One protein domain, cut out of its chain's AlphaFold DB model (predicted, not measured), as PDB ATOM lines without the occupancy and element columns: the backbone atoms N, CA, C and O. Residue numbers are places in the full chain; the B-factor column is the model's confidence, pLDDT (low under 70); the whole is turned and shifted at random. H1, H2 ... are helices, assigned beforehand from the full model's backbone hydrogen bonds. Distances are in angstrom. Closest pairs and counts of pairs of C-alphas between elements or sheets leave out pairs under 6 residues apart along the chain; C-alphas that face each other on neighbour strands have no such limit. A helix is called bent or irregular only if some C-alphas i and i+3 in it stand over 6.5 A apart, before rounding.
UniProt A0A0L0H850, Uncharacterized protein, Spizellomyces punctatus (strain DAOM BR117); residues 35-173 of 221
ATOM      1  N   GLU A  35     -10.209 146.468  64.262       91.25
ATOM      2  CA  GLU A  35     -10.051 146.145  65.673       91.25
ATOM      3  C   GLU A  35     -11.412 145.974  66.357       91.25
ATOM      4  O   GLU A  35     -11.616 144.998  67.078       91.25
ATOM      5  N   GLY A  36     -12.379 146.853  66.076       91.12
ATOM      6  CA  GLY A  36     -13.735 146.759  66.618       91.12
ATOM      7  C   GLY A  36     -14.465 145.510  66.127       91.12
ATOM      8  O   GLY A  36     -15.082 144.806  66.924       91.12
ATOM      9  N   LYS A  37     -14.336 145.185  64.836       93.44
ATOM     10  CA  LYS A  37     -14.915 143.966  64.253       93.44
ATOM     11  C   LYS A  37     -14.310 142.699  64.846       93.44
ATOM     12  O   LYS A  37     -15.057 141.810  65.238       93.44
ATOM     13  N   ILE A  38     -12.983 142.643  64.977       96.06
ATOM     14  CA  ILE A  38     -12.276 141.520  65.610       96.06
ATOM     15  C   ILE A  38     -12.705 141.378  67.075       96.06
ATOM     16  O   ILE A  38     -12.988 140.273  67.530       96.06
ATOM     17  N   GLY A  39     -12.830 142.494  67.800       95.94
ATOM     18  CA  GLY A  39     -13.251 142.514  69.204       95.94
ATOM     19  C   GLY A  39     -14.685 142.028  69.439       95.94
ATOM     20  O   GLY A  39     -15.020 141.636  70.554       95.94
ATOM     21  N   GLN A  40     -15.521 142.020  68.398       95.50
ATOM     22  CA  GLN A  40     -16.917 141.573  68.437       95.50
ATOM     23  C   GLN A  40     -17.113 140.136  67.924       95.50
ATOM     24  O   GLN A  40     -18.244 139.644  67.912       95.50
ATOM     25  N   LEU A  41     -16.043 139.445  67.508       96.44
ATOM     26  CA  LEU A  41     -16.126 138.074  67.002       96.44
ATOM     27  C   LEU A  41     -16.575 137.111  68.104       96.44
ATOM     28  O   LEU A  41     -15.798 136.697  68.962       96.44
ATOM     29  N   GLN A  42     -17.839 136.699  68.041       95.00
ATOM     30  CA  GLN A  42     -18.435 135.797  69.029       95.00
ATOM     31  C   GLN A  42     -17.852 134.381  68.975       95.00
ATOM     32  O   GLN A  42     -17.949 133.648  69.963       95.00
ATOM     33  N   ALA A  43     -17.271 133.983  67.840       94.75
ATOM     34  CA  ALA A  43     -16.596 132.700  67.681       94.75
ATOM     35  C   ALA A  43     -15.353 132.590  68.583       94.75
ATOM     36  O   ALA A  43     -15.036 131.506  69.070       94.75
ATOM     37  N   LEU A  44     -14.702 133.717  68.885       94.44
ATOM     38  CA  LEU A  44     -13.510 133.773  69.722       94.44
ATOM     39  C   LEU A  44     -13.902 133.883  71.203       94.44
ATOM     40  O   LEU A  44     -14.489 134.871  71.647       94.44
ATOM     41  N   LYS A  45     -13.589 132.849  71.987       91.50
ATOM     42  CA  LYS A  45     -13.974 132.743  73.407       91.50
ATOM     43  C   LYS A  45     -12.862 133.212  74.348       91.50
ATOM     44  O   LYS A  45     -11.755 133.522  73.923       91.50
ATOM     45  N   ASN A  46     -13.168 133.259  75.647       94.00
ATOM     46  CA  ASN A  46     -12.198 133.502  76.724       94.00
ATOM     47  C   ASN A  46     -11.405 134.816  76.583       94.00
ATOM     48  O   ASN A  46     -10.231 134.879  76.930       94.00
ATOM     49  N   GLY A  47     -12.034 135.863  76.038       93.88
ATOM     50  CA  GLY A  47     -11.394 137.167  75.832       93.88
ATOM     51  C   GLY A  47     -10.456 137.242  74.623       93.88
ATOM     52  O   GLY A  47      -9.924 138.317  74.353       93.88
ATOM     53  N   LEU A  48     -10.299 136.159  73.851       97.12
ATOM     54  CA  LEU A  48      -9.375 136.110  72.714       97.12
ATOM     55  C   LEU A  48      -9.700 137.156  71.638       97.12
ATOM     56  O   LEU A  48      -8.780 137.758  71.093       97.12
ATOM     57  N   ALA A  49     -10.986 137.440  71.392       97.31
ATOM     58  CA  ALA A  49     -11.413 138.542  70.523       97.31
ATOM     59  C   ALA A  49     -10.783 139.880  70.943       97.31
ATOM     60  O   ALA A  49     -10.205 140.586  70.121       97.31
ATOM     61  N   GLY A  50     -10.849 140.203  72.240       96.94
ATOM     62  CA  GLY A  50     -10.265 141.418  72.801       96.94
ATOM     63  C   GLY A  50      -8.739 141.422  72.713       96.94
ATOM     64  O   GLY A  50      -8.148 142.435  72.349       96.94
ATOM     65  N   THR A  51      -8.096 140.281  72.972       97.88
ATOM     66  CA  THR A  51      -6.637 140.140  72.856       97.88
ATOM     67  C   THR A  51      -6.146 140.334  71.421       97.88
ATOM     68  O   THR A  51      -5.179 141.061  71.212       97.88
ATOM     69  N   LEU A  52      -6.794 139.715  70.429       97.69
ATOM     70  CA  LEU A  52      -6.412 139.857  69.020       97.69
ATOM     71  C   LEU A  52      -6.749 141.254  68.484       97.69
ATOM     72  O   LEU A  52      -5.938 141.853  67.783       97.69
ATOM     73  N   SER A  53      -7.895 141.813  68.881       96.81
ATOM     74  CA  SER A  53      -8.274 143.200  68.589       96.81
ATOM     75  C   SER A  53      -7.221 144.193  69.097       96.81
ATOM     76  O   SER A  53      -6.770 145.057  68.347       96.81
ATOM     77  N   GLY A  54      -6.746 144.016  70.334       95.44
ATOM     78  CA  GLY A  54      -5.715 144.864  70.936       95.44
ATOM     79  C   GLY A  54      -4.342 144.788  70.258       95.44
ATOM     80  O   GLY A  54      -3.539 145.705  70.419       95.44
ATOM     81  N   GLN A  55      -4.067 143.737  69.477       96.88
ATOM     82  CA  GLN A  55      -2.829 143.606  68.697       96.88
ATOM     83  C   GLN A  55      -2.887 144.335  67.352       96.88
ATOM     84  O   GLN A  55      -1.846 144.639  66.779       96.88
ATOM     85  N   VAL A  56      -4.077 144.657  66.835       95.94
ATOM     86  CA  VAL A  56      -4.209 145.322  65.530       95.94
ATOM     87  C   VAL A  56      -3.402 146.623  65.463       95.94
ATOM     88  O   VAL A  56      -2.593 146.747  64.538       95.94
ATOM     89  N   PRO A  57      -3.522 147.575  66.416       92.88
ATOM     90  CA  PRO A  57      -2.842 148.859  66.296       92.88
ATOM     91  C   PRO A  57      -1.327 148.729  66.162       92.88
ATOM     92  O   PRO A  57      -0.748 149.462  65.366       92.88
ATOM     93  N   SER A  58      -0.689 147.788  66.872       92.19
ATOM     94  CA  SER A  58       0.770 147.618  66.844       92.19
ATOM     95  C   SER A  58       1.280 147.134  65.487       92.19
ATOM     96  O   SER A  58       2.382 147.513  65.099       92.19
ATOM     97  N   THR A  59       0.473 146.378  64.736       94.19
ATOM     98  CA  THR A  59       0.813 145.928  63.373       94.19
ATOM     99  C   THR A  59       0.576 146.992  62.298       94.19
ATOM    100  O   THR A  59       1.156 146.916  61.218       94.19
ATOM    101  N   LEU A  60      -0.249 148.006  62.586       92.06
ATOM    102  CA  LEU A  60      -0.579 149.090  61.651       92.06
ATOM    103  C   LEU A  60       0.270 150.353  61.866       92.06
ATOM    104  O   LEU A  60       0.108 151.336  61.141       92.06
ATOM    105  N   LEU A  61       1.182 150.358  62.844       89.75
ATOM    106  CA  LEU A  61       2.134 151.454  63.036       89.75
ATOM    107  C   LEU A  61       3.166 151.482  61.905       89.75
ATOM    108  O   LEU A  61       3.616 150.444  61.425       89.75
ATOM    109  N   GLY A  62       3.639 152.672  61.531       85.75
ATOM    110  CA  GLY A  62       4.584 152.792  60.411       85.75
ATOM    111  C   GLY A  62       6.004 152.302  60.658       85.75
ATOM    112  O   GLY A  62       6.772 152.154  59.712       85.75
ATOM    113  N   ALA A  63       6.350 152.022  61.913       87.06
ATOM    114  CA  ALA A  63       7.596 151.350  62.264       87.06
ATOM    115  C   ALA A  63       7.440 149.825  62.393       87.06
ATOM    116  O   ALA A  63       8.444 149.143  62.570       87.06
ATOM    117  N   ALA A  64       6.215 149.294  62.331       90.69
ATOM    118  CA  ALA A  64       5.977 147.863  62.469       90.69
ATOM    119  C   ALA A  64       6.534 147.079  61.271       90.69
ATOM    120  O   ALA A  64       6.648 147.608  60.159       90.69
ATOM    121  N   ASP A  65       6.851 145.805  61.496       93.31
ATOM    122  CA  ASP A  65       7.158 144.870  60.415       93.31
ATOM    123  C   ASP A  65       5.939 144.749  59.477       93.31
ATOM    124  O   ASP A  65       4.851 144.394  59.946       93.31
ATOM    125  N   PRO A  66       6.081 145.019  58.165       93.00
ATOM    126  CA  PRO A  66       4.967 144.923  57.226       93.00
ATOM    127  C   PRO A  66       4.388 143.510  57.075       93.00
ATOM    128  O   PRO A  66       3.260 143.361  56.599       93.00
ATOM    129  N   CYS A  67       5.114 142.464  57.481       96.81
ATOM    130  CA  CYS A  67       4.610 141.092  57.498       96.81
ATOM    131  C   CYS A  67       3.782 140.755  58.750       96.81
ATOM    132  O   CYS A  67       2.917 139.878  58.679       96.81
ATOM    133  N   ALA A  68       3.964 141.476  59.864       97.12
ATOM    134  CA  ALA A  68       3.299 141.180  61.138       97.12
ATOM    135  C   ALA A  68       1.768 141.266  61.047       97.12
ATOM    136  O   ALA A  68       1.051 140.456  61.631       97.12
ATOM    137  N   LYS A  69       1.247 142.205  60.252       95.81
ATOM    138  CA  LYS A  69      -0.195 142.332  59.998       95.81
ATOM    139  C   LYS A  69      -0.784 141.082  59.330       95.81
ATOM    140  O   LYS A  69      -1.887 140.664  59.670       95.81
ATOM    141  N   LEU A  70      -0.049 140.475  58.394       98.31
ATOM    142  CA  LEU A  70      -0.481 139.260  57.692       98.31
ATOM    143  C   LEU A  70      -0.460 138.050  58.631       98.31
ATOM    144  O   LEU A  70      -1.409 137.274  58.644       98.31
ATOM    145  N   GLN A  71       0.569 137.948  59.475       98.56
ATOM    146  CA  GLN A  71       0.665 136.915  60.512       98.56
ATOM    147  C   GLN A  71      -0.461 137.032  61.548       98.56
ATOM    148  O   GLN A  71      -1.029 136.024  61.971       98.56
ATOM    149  N   LEU A  72      -0.823 138.258  61.940       98.50
ATOM    150  CA  LEU A  72      -1.965 138.489  62.822       98.50
ATOM    151  C   LEU A  72      -3.278 138.081  62.143       98.50
ATOM    152  O   LEU A  72      -4.107 137.426  62.772       98.50
ATOM    153  N   ALA A  73      -3.462 138.403  60.860       98.44
ATOM    154  CA  ALA A  73      -4.636 137.966  60.105       98.44
ATOM    155  C   ALA A  73      -4.732 136.431  60.014       98.44
ATOM    156  O   ALA A  73      -5.807 135.877  60.247       98.44
ATOM    157  N   ASP A  74      -3.614 135.739  59.768       98.69
ATOM    158  CA  ASP A  74      -3.541 134.273  59.817       98.69
ATOM    159  C   ASP A  74      -3.919 133.733  61.204       98.69
ATOM    160  O   ASP A  74      -4.709 132.797  61.318       98.69
ATOM    161  N   THR A  75      -3.406 134.360  62.264       98.56
ATOM    162  CA  THR A  75      -3.708 133.994  63.657       98.56
ATOM    163  C   THR A  75      -5.202 134.130  63.958       98.56
ATOM    164  O   THR A  75      -5.783 133.258  64.600       98.56
ATOM    165  N   ILE A  76      -5.851 135.190  63.464       98.31
ATOM    166  CA  ILE A  76      -7.295 135.404  63.623       98.31
ATOM    167  C   ILE A  76      -8.085 134.276  62.954       98.31
ATOM    168  O   ILE A  76      -8.962 133.704  63.596       98.31
ATOM    169  N   VAL A  77      -7.750 133.902  61.713       98.19
ATOM    170  CA  VAL A  77      -8.428 132.789  61.022       98.19
ATOM    171  C   VAL A  77      -8.209 131.461  61.749       98.19
ATOM    172  O   VAL A  77      -9.154 130.697  61.932       98.19
ATOM    173  N   GLN A  78      -6.986 131.192  62.210       98.12
ATOM    174  CA  GLN A  78      -6.660 129.967  62.946       98.12
ATOM    175  C   GLN A  78      -7.379 129.870  64.297       98.12
ATOM    176  O   GLN A  78      -7.653 128.767  64.764       98.12
ATOM    177  N   ALA A  79      -7.708 131.003  64.917       97.25
ATOM    178  CA  ALA A  79      -8.409 131.038  66.193       97.25
ATOM    179  C   ALA A  79      -9.894 130.630  66.093       97.25
ATOM    180  O   ALA A  79     -10.470 130.197  67.092       97.25
ATOM    181  N   ALA A  80     -10.507 130.731  64.908       96.81
ATOM    182  CA  ALA A  80     -11.841 130.195  64.621       96.81
ATOM    183  C   ALA A  80     -11.950 129.717  63.155       96.81
ATOM    184  O   ALA A  80     -12.550 130.396  62.314       96.81
ATOM    185  N   PRO A  81     -11.386 128.539  62.824       95.44
ATOM    186  CA  PRO A  81     -11.367 128.032  61.457       95.44
ATOM    187  C   PRO A  81     -12.780 127.806  60.908       95.44
ATOM    188  O   PRO A  81     -13.632 127.221  61.574       95.44
ATOM    189  N   GLY A  82     -13.022 128.248  59.672       93.75
ATOM    190  CA  GLY A  82     -14.315 128.101  58.992       93.75
ATOM    191  C   GLY A  82     -15.393 129.106  59.413       93.75
ATOM    192  O   GLY A  82     -16.449 129.147  58.782       93.75
ATOM    193  N   ASP A  83     -15.145 129.949  60.421       97.44
ATOM    194  CA  ASP A  83     -16.075 131.012  60.800       97.44
ATOM    195  C   ASP A  83     -16.025 132.171  59.791       97.44
ATOM    196  O   ASP A  83     -14.997 132.828  59.595       97.44
ATOM    197  N   ALA A  84     -17.157 132.435  59.140       97.12
ATOM    198  CA  ALA A  84     -17.238 133.419  58.064       97.12
ATOM    199  C   ALA A  84     -16.968 134.854  58.549       97.12
ATOM    200  O   ALA A  84     -16.353 135.637  57.822       97.12
ATOM    201  N   ALA A  85     -17.392 135.201  59.769       96.88
ATOM    202  CA  ALA A  85     -17.168 136.529  60.335       96.88
ATOM    203  C   ALA A  85     -15.688 136.745  60.678       96.88
ATOM    204  O   ALA A  85     -15.130 137.799  60.376       96.88
ATOM    205  N   THR A  86     -15.040 135.723  61.235       97.88
ATOM    206  CA  THR A  86     -13.602 135.694  61.520       97.88
ATOM    207  C   THR A  86     -12.792 135.859  60.241       97.88
ATOM    208  O   THR A  86     -11.914 136.721  60.176       97.88
ATOM    209  N   LEU A  87     -13.126 135.103  59.189       97.88
ATOM    210  CA  LEU A  87     -12.461 135.233  57.896       97.88
ATOM    211  C   LEU A  87     -12.672 136.625  57.285       97.88
ATOM    212  O   LEU A  87     -11.716 137.232  56.808       97.88
ATOM    213  N   ALA A  88     -13.893 137.164  57.321       97.25
ATOM    214  CA  ALA A  88     -14.174 138.508  56.816       97.25
ATOM    215  C   ALA A  88     -13.372 139.588  57.564       97.25
ATOM    216  O   ALA A  88     -12.767 140.452  56.929       97.25
ATOM    217  N   ALA A  89     -13.295 139.508  58.895       97.06
ATOM    218  CA  ALA A  89     -12.512 140.437  59.707       97.06
ATOM    219  C   ALA A  89     -11.003 140.342  59.408       97.06
ATOM    220  O   ALA A  89     -10.334 141.366  59.270       97.06
ATOM    221  N   ALA A  90     -10.471 139.129  59.235       97.94
ATOM    222  CA  ALA A  90      -9.078 138.926  58.845       97.94
ATOM    223  C   ALA A  90      -8.774 139.495  57.444       97.94
ATOM    224  O   ALA A  90      -7.738 140.129  57.251       97.94
ATOM    225  N   ARG A  91      -9.689 139.350  56.477       97.81
ATOM    226  CA  ARG A  91      -9.562 139.960  55.138       97.81
ATOM    227  C   ARG A  91      -9.515 141.484  55.199       97.81
ATOM    228  O   ARG A  91      -8.690 142.103  54.528       97.81
ATOM    229  N   GLU A  92     -10.363 142.088  56.026       96.50
ATOM    230  CA  GLU A  92     -10.334 143.533  56.258       96.50
ATOM    231  C   GLU A  92      -9.016 143.982  56.906       96.50
ATOM    232  O   GLU A  92      -8.490 145.028  56.532       96.50
ATOM    233  N   LEU A  93      -8.425 143.175  57.795       97.06
ATOM    234  CA  LEU A  93      -7.110 143.468  58.374       97.06
ATOM    235  C   LEU A  93      -5.995 143.401  57.320       97.06
ATOM    236  O   LEU A  93      -5.115 144.259  57.304       97.06
ATOM    237  N   VAL A  94      -6.034 142.432  56.401       97.31
ATOM    238  CA  VAL A  94      -5.080 142.379  55.277       97.31
ATOM    239  C   VAL A  94      -5.205 143.627  54.394       97.31
ATOM    240  O   VAL A  94      -4.183 144.222  54.035       97.31
ATOM    241  N   ASN A  95      -6.436 144.069  54.107       96.44
ATOM    242  CA  ASN A  95      -6.707 145.275  53.316       96.44
ATOM    243  C   ASN A  95      -6.378 146.589  54.048       96.44
ATOM    244  O   ASN A  95      -6.139 147.597  53.388       96.44
ATOM    245  N   ALA A  96      -6.334 146.602  55.381       94.19
ATOM    246  CA  ALA A  96      -6.044 147.802  56.162       94.19
ATOM    247  C   ALA A  96      -4.694 148.437  55.769       94.19
ATOM    248  O   ALA A  96      -3.707 147.744  55.507       94.19
ATOM    249  N   GLU A  97      -4.639 149.763  55.741       92.19
ATOM    250  CA  GLU A  97      -3.419 150.540  55.557       92.19
ATOM    251  C   GLU A  97      -2.504 150.405  56.788       92.19
ATOM    252  O   GLU A  97      -2.894 150.681  57.928       92.19
ATOM    253  N   GLN A  98      -1.240 150.047  56.552       89.31
ATOM    254  CA  GLN A  98      -0.196 150.299  57.538       89.31
ATOM    255  C   GLN A  98       0.249 151.758  57.414       89.31
ATOM    256  O   GLN A  98       0.629 152.212  56.335       89.31
ATOM    257  N   ASN A  99       0.211 152.484  58.529       86.75
ATOM    258  CA  ASN A  99       0.586 153.891  58.582       86.75
ATOM    259  C   ASN A  99       2.033 154.094  58.095       86.75
ATOM    260  O   ASN A  99       2.864 153.204  58.208       86.75
ATOM    261  N   PHE A 100       2.381 155.285  57.630       85.56
ATOM    262  CA  PHE A 100       3.770 155.683  57.407       85.56
ATOM    263  C   PHE A 100       3.916 157.183  57.660       85.56
ATOM    264  O   PHE A 100       2.932 157.914  57.774       85.56
ATOM    265  N   ASN A 101       5.150 157.661  57.814       79.44
ATOM    266  CA  ASN A 101       5.407 159.081  58.024       79.44
ATOM    267  C   ASN A 101       5.831 159.742  56.702       79.44
ATOM    268  O   ASN A 101       6.982 159.589  56.317       79.44
ATOM    269  N   PRO A 102       4.970 160.499  56.005       74.06
ATOM    270  CA  PRO A 102       5.393 161.205  54.794       74.06
ATOM    271  C   PRO A 102       6.340 162.382  55.092       74.06
ATOM    272  O   PRO A 102       7.105 162.786  54.221       74.06
ATOM    273  N   ALA A 103       6.331 162.927  56.318       75.94
ATOM    274  CA  ALA A 103       7.054 164.156  56.669       75.94
ATOM    275  C   ALA A 103       8.589 164.008  56.703       75.94
ATOM    276  O   ALA A 103       9.293 165.005  56.818       75.94
ATOM    277  N   ASN A 104       9.118 162.787  56.612       74.19
ATOM    278  CA  ASN A 104      10.554 162.501  56.556       74.19
ATOM    279  C   ASN A 104      10.950 161.742  55.275       74.19
ATOM    280  O   ASN A 104      11.855 160.913  55.313       74.19
ATOM    281  N   ASN A 105      10.251 161.996  54.159       70.44
ATOM    282  CA  ASN A 105      10.361 161.227  52.910       70.44
ATOM    283  C   ASN A 105      10.029 159.732  53.078       70.44
ATOM    284  O   ASN A 105      10.423 158.909  52.249       70.44
ATOM    285  N   GLY A 106       9.315 159.363  54.146       81.00
ATOM    286  CA  GLY A 106       8.873 157.996  54.359       81.00
ATOM    287  C   GLY A 106       7.873 157.568  53.292       81.00
ATOM    288  O   GLY A 106       7.026 158.346  52.848       81.00
ATOM    289  N   LYS A 107       7.986 156.304  52.898       87.00
ATOM    290  CA  LYS A 107       7.097 155.629  51.954       87.00
ATOM    291  C   LYS A 107       6.422 154.443  52.652       87.00
ATOM    292  O   LYS A 107       6.961 153.964  53.659       87.00
ATOM    293  N   PRO A 108       5.274 153.957  52.150       90.38
ATOM    294  CA  PRO A 108       4.669 152.732  52.656       90.38
ATOM    295  C   PRO A 108       5.643 151.558  52.512       90.38
ATOM    296  O   PRO A 108       6.557 151.588  51.687       90.38
ATOM    297  N   LYS A 109       5.454 150.530  53.334       91.62
ATOM    298  CA  LYS A 109       6.218 149.280  53.288       91.62
ATOM    299  C   LYS A 109       5.244 148.128  53.122       91.62
ATOM    300  O   LYS A 109       4.149 148.163  53.675       91.62
ATOM    301  N   PHE A 110       5.668 147.100  52.399       94.19
ATOM    302  CA  PHE A 110       4.846 145.926  52.135       94.19
ATOM    303  C   PHE A 110       5.620 144.652  52.423       94.19
ATOM    304  O   PHE A 110       6.845 144.616  52.314       94.19
ATOM    305  N   CYS A 111       4.898 143.607  52.823       95.81
ATOM    306  CA  CYS A 111       5.519 142.334  53.138       95.81
ATOM    307  C   CYS A 111       6.087 141.705  51.862       95.81
ATOM    308  O   CYS A 111       5.348 141.452  50.906       95.81
ATOM    309  N   GLY A 112       7.393 141.442  51.876       95.44
ATOM    310  CA  GLY A 112       8.112 140.766  50.799       95.44
ATOM    311  C   GLY A 112       8.140 139.241  50.926       95.44
ATOM    312  O   GLY A 112       8.710 138.579  50.077       95.44
ATOM    313  N   ASN A 113       7.547 138.652  51.966       94.31
ATOM    314  CA  ASN A 113       7.553 137.200  52.142       94.31
ATOM    315  C   ASN A 113       6.456 136.538  51.276       94.31
ATOM    316  O   ASN A 113       5.275 136.746  51.564       94.31
ATOM    317  N   PRO A 114       6.795 135.707  50.267       95.12
ATOM    318  CA  PRO A 114       5.808 135.044  49.405       95.12
ATOM    319  C   PRO A 114       5.000 133.951  50.122       95.12
ATOM    320  O   PRO A 114       3.984 133.481  49.607       95.12
ATOM    321  N   ASN A 115       5.421 133.540  51.321       95.19
ATOM    322  CA  ASN A 115       4.685 132.576  52.132       95.19
ATOM    323  C   ASN A 115       3.567 133.223  52.960       95.19
ATOM    324  O   ASN A 115       2.756 132.491  53.524       95.19
ATOM    325  N   LEU A 116       3.480 134.560  53.004       95.50
ATOM    326  CA  LEU A 116       2.482 135.289  53.785       95.50
ATOM    327  C   LEU A 116       1.470 136.057  52.908       95.50
ATOM    328  O   LEU A 116       1.863 136.656  51.905       95.50
ATOM    329  N   PRO A 117       0.180 136.106  53.305       97.06
ATOM    330  CA  PRO A 117      -0.417 135.315  54.387       97.06
ATOM    331  C   PRO A 117      -0.398 133.813  54.053       97.06
ATOM    332  O   PRO A 117      -0.428 133.418  52.882       97.06
ATOM    333  N   ALA A 118      -0.289 132.976  55.084       96.56
ATOM    334  CA  ALA A 118      -0.245 131.520  54.946       96.56
ATOM    335  C   ALA A 118      -1.630 130.944  54.611       96.56
ATOM    336  O   ALA A 118      -1.746 129.964  53.872       96.56
ATOM    337  N   THR A 119      -2.686 131.581  55.115       96.56
ATOM    338  CA  THR A 119      -4.080 131.251  54.820       96.56
ATOM    339  C   THR A 119      -4.400 131.613  53.373       96.56
ATOM    340  O   THR A 119      -4.338 132.782  52.981       96.56
ATOM    341  N   LYS A 120      -4.782 130.619  52.563       94.75
ATOM    342  CA  LYS A 120      -5.051 130.810  51.128       94.75
ATOM    343  C   LYS A 120      -6.169 131.817  50.886       94.75
ATOM    344  O   LYS A 120      -6.063 132.638  49.985       94.75
ATOM    345  N   GLU A 121      -7.198 131.809  51.725       96.00
ATOM    346  CA  GLU A 121      -8.381 132.666  51.646       96.00
ATOM    347  C   GLU A 121      -8.100 134.152  51.930       96.00
ATOM    348  O   GLU A 121      -8.981 134.992  51.702       96.00
ATOM    349  N   LEU A 122      -6.900 134.462  52.437       97.44
ATOM    350  CA  LEU A 122      -6.396 135.815  52.682       97.44
ATOM    351  C   LEU A 122      -5.460 136.317  51.571       97.44
ATOM    352  O   LEU A 122      -5.116 137.501  51.551       97.44
ATOM    353  N   ARG A 123      -5.023 135.445  50.654       96.06
ATOM    354  CA  ARG A 123      -4.125 135.823  49.555       96.06
ATOM    355  C   ARG A 123      -4.853 136.637  48.485       96.06
ATOM    356  O   ARG A 123      -6.072 136.587  48.357       96.06
ATOM    357  N   GLY A 124      -4.092 137.416  47.717       96.19
ATOM    358  CA  GLY A 124      -4.630 138.242  46.633       96.19
ATOM    359  C   GLY A 124      -5.295 139.546  47.084       96.19
ATOM    360  O   GLY A 124      -5.702 140.333  46.232       96.19
ATOM    361  N   ILE A 125      -5.405 139.787  48.395       97.62
ATOM    362  CA  ILE A 125      -5.941 141.025  48.965       97.62
ATOM    363  C   ILE A 125      -4.801 142.028  49.099       97.62
ATOM    364  O   ILE A 125      -3.810 141.776  49.785       97.62
ATOM    365  N   LEU A 126      -4.957 143.182  48.462       96.56
ATOM    366  CA  LEU A 126      -3.979 144.258  48.527       96.56
ATOM    367  C   LEU A 126      -4.320 145.204  49.685       96.56
ATOM    368  O   LEU A 126      -5.498 145.489  49.894       96.56
ATOM    369  N   PRO A 127      -3.335 145.723  50.435       94.81
ATOM    370  CA  PRO A 127      -3.573 146.767  51.429       94.81
ATOM    371  C   PRO A 127      -4.004 148.080  50.765       94.81
ATOM    372  O   PRO A 127      -3.763 148.290  49.578       94.81
ATOM    373  N   LYS A 128      -4.657 148.971  51.508       92.75
ATOM    374  CA  LYS A 128      -4.842 150.380  51.136       92.75
ATOM    375  C   LYS A 128      -3.564 151.176  51.395       92.75
ATOM    376  O   LYS A 128      -2.690 150.732  52.141       92.75
ATOM    377  N   ILE A 129      -3.469 152.350  50.776       89.31
ATOM    378  CA  ILE A 129      -2.333 153.270  50.894       89.31
ATOM    379  C   ILE A 129      -2.837 154.701  51.063       89.31
ATOM    380  O   ILE A 129      -3.766 155.112  50.363       89.31
ATOM    381  N   SER A 130      -2.170 155.484  51.916       84.75
ATOM    382  CA  SER A 130      -2.457 156.910  52.062       84.75
ATOM    383  C   SER A 130      -2.383 157.688  50.766       84.75
ATOM    384  O   SER A 130      -1.353 157.747  50.106       84.75
ATOM    385  N   GLU A 131      -3.463 158.408  50.476       81.81
ATOM    386  CA  GLU A 131      -3.521 159.444  49.442       81.81
ATOM    387  C   GLU A 131      -2.927 160.755  49.974       81.81
ATOM    388  O   GLU A 131      -3.600 161.781  50.065       81.81
ATOM    389  N   VAL A 132      -1.681 160.693  50.435       75.06
ATOM    390  CA  VAL A 132      -0.886 161.880  50.769       75.06
ATOM    391  C   VAL A 132      -0.305 162.473  49.486       75.06
ATOM    392  O   VAL A 132      -0.024 161.745  48.535       75.06
ATOM    393  N   ASP A 133      -0.092 163.790  49.472       61.91
ATOM    394  CA  ASP A 133       0.262 164.569  48.269       61.91
ATOM    395  C   ASP A 133       1.578 164.143  47.580       61.91
ATOM    396  O   ASP A 133       1.892 164.618  46.491       61.91
ATOM    397  N   ASN A 134       2.356 163.243  48.189       69.50
ATOM    398  CA  ASN A 134       3.629 162.741  47.680       69.50
ATOM    399  C   ASN A 134       3.614 161.267  47.229       69.50
ATOM    400  O   ASN A 134       4.692 160.751  46.944       69.50
ATOM    401  N   LEU A 135       2.453 160.602  47.159       81.12
ATOM    402  CA  LEU A 135       2.334 159.238  46.621       81.12
ATOM    403  C   LEU A 135       1.545 159.208  45.313       81.12
ATOM    404  O   LEU A 135       0.311 159.172  45.286       81.12
ATOM    405  N   GLN A 136       2.274 159.195  44.201       84.44
ATOM    406  CA  GLN A 136       1.668 159.154  42.873       84.44
ATOM    407  C   GLN A 136       0.962 157.811  42.642       84.44
ATOM    408  O   GLN A 136       1.482 156.747  42.967       84.44
ATOM    409  N   GLY A 137      -0.245 157.855  42.076       88.25
ATOM    410  CA  GLY A 137      -1.023 156.653  41.764       88.25
ATOM    411  C   GLY A 137      -1.746 156.004  42.951       88.25
ATOM    412  O   GLY A 137      -2.494 155.055  42.726       88.25
ATOM    413  N   ALA A 138      -1.615 156.523  44.181       89.12
ATOM    414  CA  ALA A 138      -2.261 155.949  45.371       89.12
ATOM    415  C   ALA A 138      -3.791 155.832  45.232       89.12
ATOM    416  O   ALA A 138      -4.358 154.790  45.551       89.12
ATOM    417  N   ALA A 139      -4.461 156.850  44.681       89.38
ATOM    418  CA  ALA A 139      -5.913 156.827  44.476       89.38
ATOM    419  C   ALA A 139      -6.353 155.743  43.471       89.38
ATOM    420  O   ALA A 139      -7.306 155.007  43.721       89.38
ATOM    421  N   ALA A 140      -5.639 155.608  42.347       91.94
ATOM    422  CA  ALA A 140      -5.919 154.573  41.350       91.94
ATOM    423  C   ALA A 140      -5.658 153.171  41.923       91.94
ATOM    424  O   ALA A 140      -6.489 152.273  41.795       91.94
ATOM    425  N   PHE A 141      -4.546 153.004  42.640       94.12
ATOM    426  CA  PHE A 141      -4.230 151.762  43.331       94.12
ATOM    427  C   PHE A 141      -5.274 151.411  44.404       94.12
ATOM    428  O   PHE A 141      -5.694 150.261  44.501       94.12
ATOM    429  N   ASN A 142      -5.771 152.388  45.167       93.12
ATOM    430  CA  ASN A 142      -6.796 152.163  46.188       93.12
ATOM    431  C   ASN A 142      -8.116 151.634  45.608       93.12
ATOM    432  O   ASN A 142      -8.827 150.910  46.309       93.12
ATOM    433  N   GLN A 143      -8.433 151.930  44.342       95.06
ATOM    434  CA  GLN A 143      -9.568 151.311  43.645       95.06
ATOM    435  C   GLN A 143      -9.319 149.817  43.394       95.06
ATOM    436  O   GLN A 143     -10.198 148.996  43.662       95.06
ATOM    437  N   ILE A 144      -8.109 149.450  42.957       96.50
ATOM    438  CA  ILE A 144      -7.690 148.052  42.766       96.50
ATOM    439  C   ILE A 144      -7.691 147.311  44.110       96.50
ATOM    440  O   ILE A 144      -8.235 146.213  44.218       96.50
ATOM    441  N   SER A 145      -7.154 147.940  45.155       96.25
ATOM    442  CA  SER A 145      -7.143 147.421  46.523       96.25
ATOM    443  C   SER A 145      -8.556 147.167  47.052       96.25
ATOM    444  O   SER A 145      -8.870 146.049  47.464       96.25
ATOM    445  N   SER A 146      -9.459 148.147  46.944       95.44
ATOM    446  CA  SER A 146     -10.867 147.978  47.322       95.44
ATOM    447  C   SER A 146     -11.558 146.866  46.535       95.44
ATOM    448  O   SER A 146     -12.322 146.097  47.120       95.44
ATOM    449  N   LYS A 147     -11.270 146.740  45.236       97.06
ATOM    450  CA  LYS A 147     -11.789 145.639  44.422       97.06
ATOM    451  C   LYS A 147     -11.261 144.281  44.892       97.06
ATOM    452  O   LYS A 147     -12.052 143.353  44.997       97.06
ATOM    453  N   SER A 148      -9.975 144.173  45.238       97.31
ATOM    454  CA  SER A 148      -9.387 142.921  45.737       97.31
ATOM    455  C   SER A 148     -10.052 142.429  47.029       97.31
ATOM    456  O   SER A 148     -10.337 141.240  47.162       97.31
ATOM    457  N   LEU A 149     -10.391 143.344  47.948       96.69
ATOM    458  CA  LEU A 149     -11.152 143.010  49.151       96.69
ATOM    459  C   LEU A 149     -12.584 142.584  48.807       96.69
ATOM    460  O   LEU A 149     -13.059 141.580  49.334       96.69
ATOM    461  N   ALA A 150     -13.272 143.326  47.936       97.00
ATOM    462  CA  ALA A 150     -14.643 143.007  47.540       97.00
ATOM    463  C   ALA A 150     -14.739 141.626  46.869       97.00
ATOM    464  O   ALA A 150     -15.609 140.831  47.222       97.00
ATOM    465  N   ASP A 151     -13.809 141.319  45.962       96.94
ATOM    466  CA  ASP A 151     -13.719 140.020  45.300       96.94
ATOM    467  C   ASP A 151     -13.478 138.907  46.337       96.94
ATOM    468  O   ASP A 151     -14.208 137.914  46.351       96.94
ATOM    469  N   ALA A 152     -12.547 139.100  47.280       96.69
ATOM    470  CA  ALA A 152     -12.286 138.130  48.343       96.69
ATOM    471  C   ALA A 152     -13.499 137.915  49.266       96.69
ATOM    472  O   ALA A 152     -13.824 136.771  49.587       96.69
ATOM    473  N   LEU A 153     -14.204 138.980  49.669       95.94
ATOM    474  CA  LEU A 153     -15.435 138.890  50.467       95.94
ATOM    475  C   LEU A 153     -16.555 138.146  49.727       95.94
ATOM    476  O   LEU A 153     -17.324 137.431  50.364       95.94
ATOM    477  N   ALA A 154     -16.600 138.244  48.397       96.44
ATOM    478  CA  ALA A 154     -17.502 137.470  47.544       96.44
ATOM    479  C   ALA A 154     -17.036 136.018  47.294       96.44
ATOM    480  O   ALA A 154     -17.698 135.283  46.566       96.44
ATOM    481  N   GLY A 155     -15.908 135.592  47.876       93.06
ATOM    482  CA  GLY A 155     -15.334 134.254  47.690       93.06
ATOM    483  C   GLY A 155     -14.442 134.108  46.453       93.06
ATOM    484  O   GLY A 155     -13.887 133.036  46.224       93.06
ATOM    485  N   ASN A 156     -14.237 135.182  45.687       94.12
ATOM    486  CA  ASN A 156     -13.397 135.211  44.491       94.12
ATOM    487  C   ASN A 156     -11.943 135.532  44.866       94.12
ATOM    488  O   ASN A 156     -11.417 136.602  44.564       94.12
ATOM    489  N   VAL A 157     -11.293 134.606  45.569       89.12
ATOM    490  CA  VAL A 157      -9.893 134.760  45.986       89.12
ATOM    491  C   VAL A 157      -8.973 134.594  44.772       89.12
ATOM    492  O   VAL A 157      -8.984 133.557  44.107       89.12
ATOM    493  N   LYS A 158      -8.165 135.617  44.470       89.19
ATOM    494  CA  LYS A 158      -7.202 135.576  43.362       89.19
ATOM    495  C   LYS A 158      -6.060 134.614  43.699       89.19
ATOM    496  O   LYS A 158      -5.425 134.753  44.744       89.19
ATOM    497  N   ASN A 159      -5.744 133.692  42.787       88.31
ATOM    498  CA  ASN A 159      -4.513 132.916  42.900       88.31
ATOM    499  C   ASN A 159      -3.301 133.822  42.604       88.31
ATOM    500  O   ASN A 159      -3.202 134.426  41.534       88.31
ATOM    501  N   VAL A 160      -2.401 133.915  43.578       93.31
ATOM    502  CA  VAL A 160      -1.159 134.696  43.546       93.31
ATOM    503  C   VAL A 160       0.026 133.855  44.036       93.31
ATOM    504  O   VAL A 160       0.940 134.369  44.673       93.31
ATOM    505  N   ASP A 161      -0.009 132.543  43.788       89.69
ATOM    506  CA  ASP A 161       1.022 131.602  44.227       89.69
ATOM    507  C   ASP A 161       2.436 132.081  43.862       89.69
ATOM    508  O   ASP A 161       2.702 132.543  42.752       89.69
ATOM    509  N   GLY A 162       3.344 131.991  44.839       90.88
ATOM    510  CA  GLY A 162       4.736 132.422  44.709       90.88
ATOM    511  C   GLY A 162       4.967 133.936  44.768       90.88
ATOM    512  O   GLY A 162       6.121 134.350  44.709       90.88
ATOM    513  N   LYS A 163       3.919 134.761  44.908       94.81
ATOM    514  CA  LYS A 163       4.036 136.226  44.968       94.81
ATOM    515  C   LYS A 163       3.825 136.751  46.381       94.81
ATOM    516  O   LYS A 163       2.808 136.472  47.019       94.81
ATOM    517  N   SER A 164       4.743 137.594  46.838       96.31
ATOM    518  CA  SER A 164       4.552 138.394  48.046       96.31
ATOM    519  C   SER A 164       3.488 139.478  47.841       96.31
ATOM    520  O   SER A 164       3.081 139.775  46.714       96.31
ATOM    521  N   VAL A 165       3.031 140.105  48.928       95.88
ATOM    522  CA  VAL A 165       2.146 141.278  48.821       95.88
ATOM    523  C   VAL A 165       2.857 142.415  48.080       95.88
ATOM    524  O   VAL A 165       2.234 143.075  47.255       95.88
ATOM    525  N   ALA A 166       4.162 142.604  48.300       96.25
ATOM    526  CA  ALA A 166       4.952 143.590  47.564       96.25
ATOM    527  C   ALA A 166       4.966 143.323  46.042       96.25
ATOM    528  O   ALA A 166       4.747 144.253  45.266       96.25
ATOM    529  N   ASP A 167       5.140 142.068  45.608       95.81
ATOM    530  CA  ASP A 167       5.090 141.696  44.181       95.81
ATOM    531  C   ASP A 167       3.728 142.020  43.558       95.81
ATOM    532  O   ASP A 167       3.643 142.576  42.462       95.81
ATOM    533  N   GLN A 168       2.645 141.695  44.268       95.94
ATOM    534  CA  GLN A 168       1.285 141.928  43.781       95.94
ATOM    535  C   GLN A 168       0.962 143.423  43.662       95.94
ATOM    536  O   GLN A 168       0.198 143.817  42.783       95.94
ATOM    537  N   ILE A 169       1.544 144.260  44.523       95.19
ATOM    538  CA  ILE A 169       1.386 145.719  44.479       95.19
ATOM    539  C   ILE A 169       2.093 146.313  43.258       95.19
ATOM    540  O   ILE A 169       1.508 147.149  42.564       95.19
ATOM    541  N   VAL A 170       3.299 145.831  42.946       94.88
ATOM    542  CA  VAL A 170       4.016 146.208  41.718       94.88
ATOM    543  C   VAL A 170       3.234 145.768  40.482       94.88
ATOM    544  O   VAL A 170       3.049 146.561  39.563       94.88
ATOM    545  N   GLU A 171       2.709 144.542  40.471       94.88
ATOM    546  CA  GLU A 171       1.870 144.031  39.376       94.88
ATOM    547  C   GLU A 171       0.561 144.823  39.219       94.88
ATOM    548  O   GLU A 171       0.056 144.983  38.110       94.88
ATOM    549  N   ALA A 172       0.027 145.364  40.316       94.56
ATOM    550  CA  ALA A 172      -1.116 146.273  40.314       94.56
ATOM    551  C   ALA A 172      -0.760 147.713  39.887       94.56
ATOM    552  O   ALA A 172      -1.649 148.563  39.823       94.56
ATOM    553  N   GLY A 173       0.510 147.996  39.580       92.81
ATOM    554  CA  GLY A 173       0.964 149.272  39.029       92.81
ATOM    555  C   GLY A 173       1.365 150.325  40.062       92.81
ATOM    556  O   GLY A 173       1.511 151.489  39.694       92.81
TER     557      GLY A 173
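Overview. This is residues 35 to 173 of the 221 residues of an uncharacterized protein of Spizellomyces punctatus (strain DAOM BR117) (UniProt A0A0L0H850). Four helices, H2 to H5, fold back and forth nearly along one direction, each running against the one before, with H3 and H4 close side by side and H5 set farther off beyond H4. Short H1 packs on H2 and on part of H4, while between H4 and H5 a long stretch, residues 96 to 137, runs out past the end of H4, comes back and runs out again, and H6 touches no helix. The printed part has 139 residues with six named helices, H1 to H6 in order, and no named strand; the class is all helix, with 64 residues, under half, in named elements. It is compact, with a radius of gyration of the C-alphas of 14.6 A, and spans 44 by 31 by 23 A.

Arrangement. H1, residues 35 to 39, touches H2, residues 48 to 59, closest at the C-alphas of Glu 35 and Ser 53, 4.5 A apart. H2 and H3, residues 68 to 79, form a helical hairpin: they touch, closest at C-alphas 59 and 69, 5.0 A apart, and run opposite ways at a shallow tilt of 11 degrees. H3 and H4, residues 84 to 95, form another, at a shallow tilt of 3 degrees; the closest C-alphas, of Ala 73 and Ala 90, are 4.7 A apart. H4 is the hub, touching three helices. It touches H1 with residues 86 to 90 alone, closest at C-alphas 38 and 89, 6.0 A apart. H4 and H5, residues 138 to 153, form a third hairpin, at a shallow tilt of 16 degrees, closest at C-alphas 88 and 153, 6.5 A apart. H6, residues 165 to 171, is only just apart from H5, with the closest C-alphas 8.3 A apart. In H1, H3, H4, H5 and H6 every O i to N i+4 pair is within hydrogen-bond range; in H2 5 of 8 are.

Along the chain. H1 begins at C-alpha 35, (-10.051, 146.145, 65.673), and is 6.0 A long. H2 is 17.0 A long and irregular, but only just: C-alphas 54 and 57 are 6.8 A apart. H3 is 16.3 A long and H4 16.6 A. H5, the longest, measures 22.1 A from C-alpha 138 at (-2.261, 155.949, 45.371). H6, 9.8 A long, ends at C-alpha 171, (1.870, 144.031, 39.376).

Size, cuts and confidence. The two C-alphas farthest apart, of Asn 46 and Gln 136, are 44.7 A apart. The printed part has no cut. The links from H4 to H5, 42 residues, and from H5 to H6, 11 residues, are long; that from H3 to H4 is tight. The mean pLDDT of the printed part is 93.0, and residues 133 to 134 are under 70.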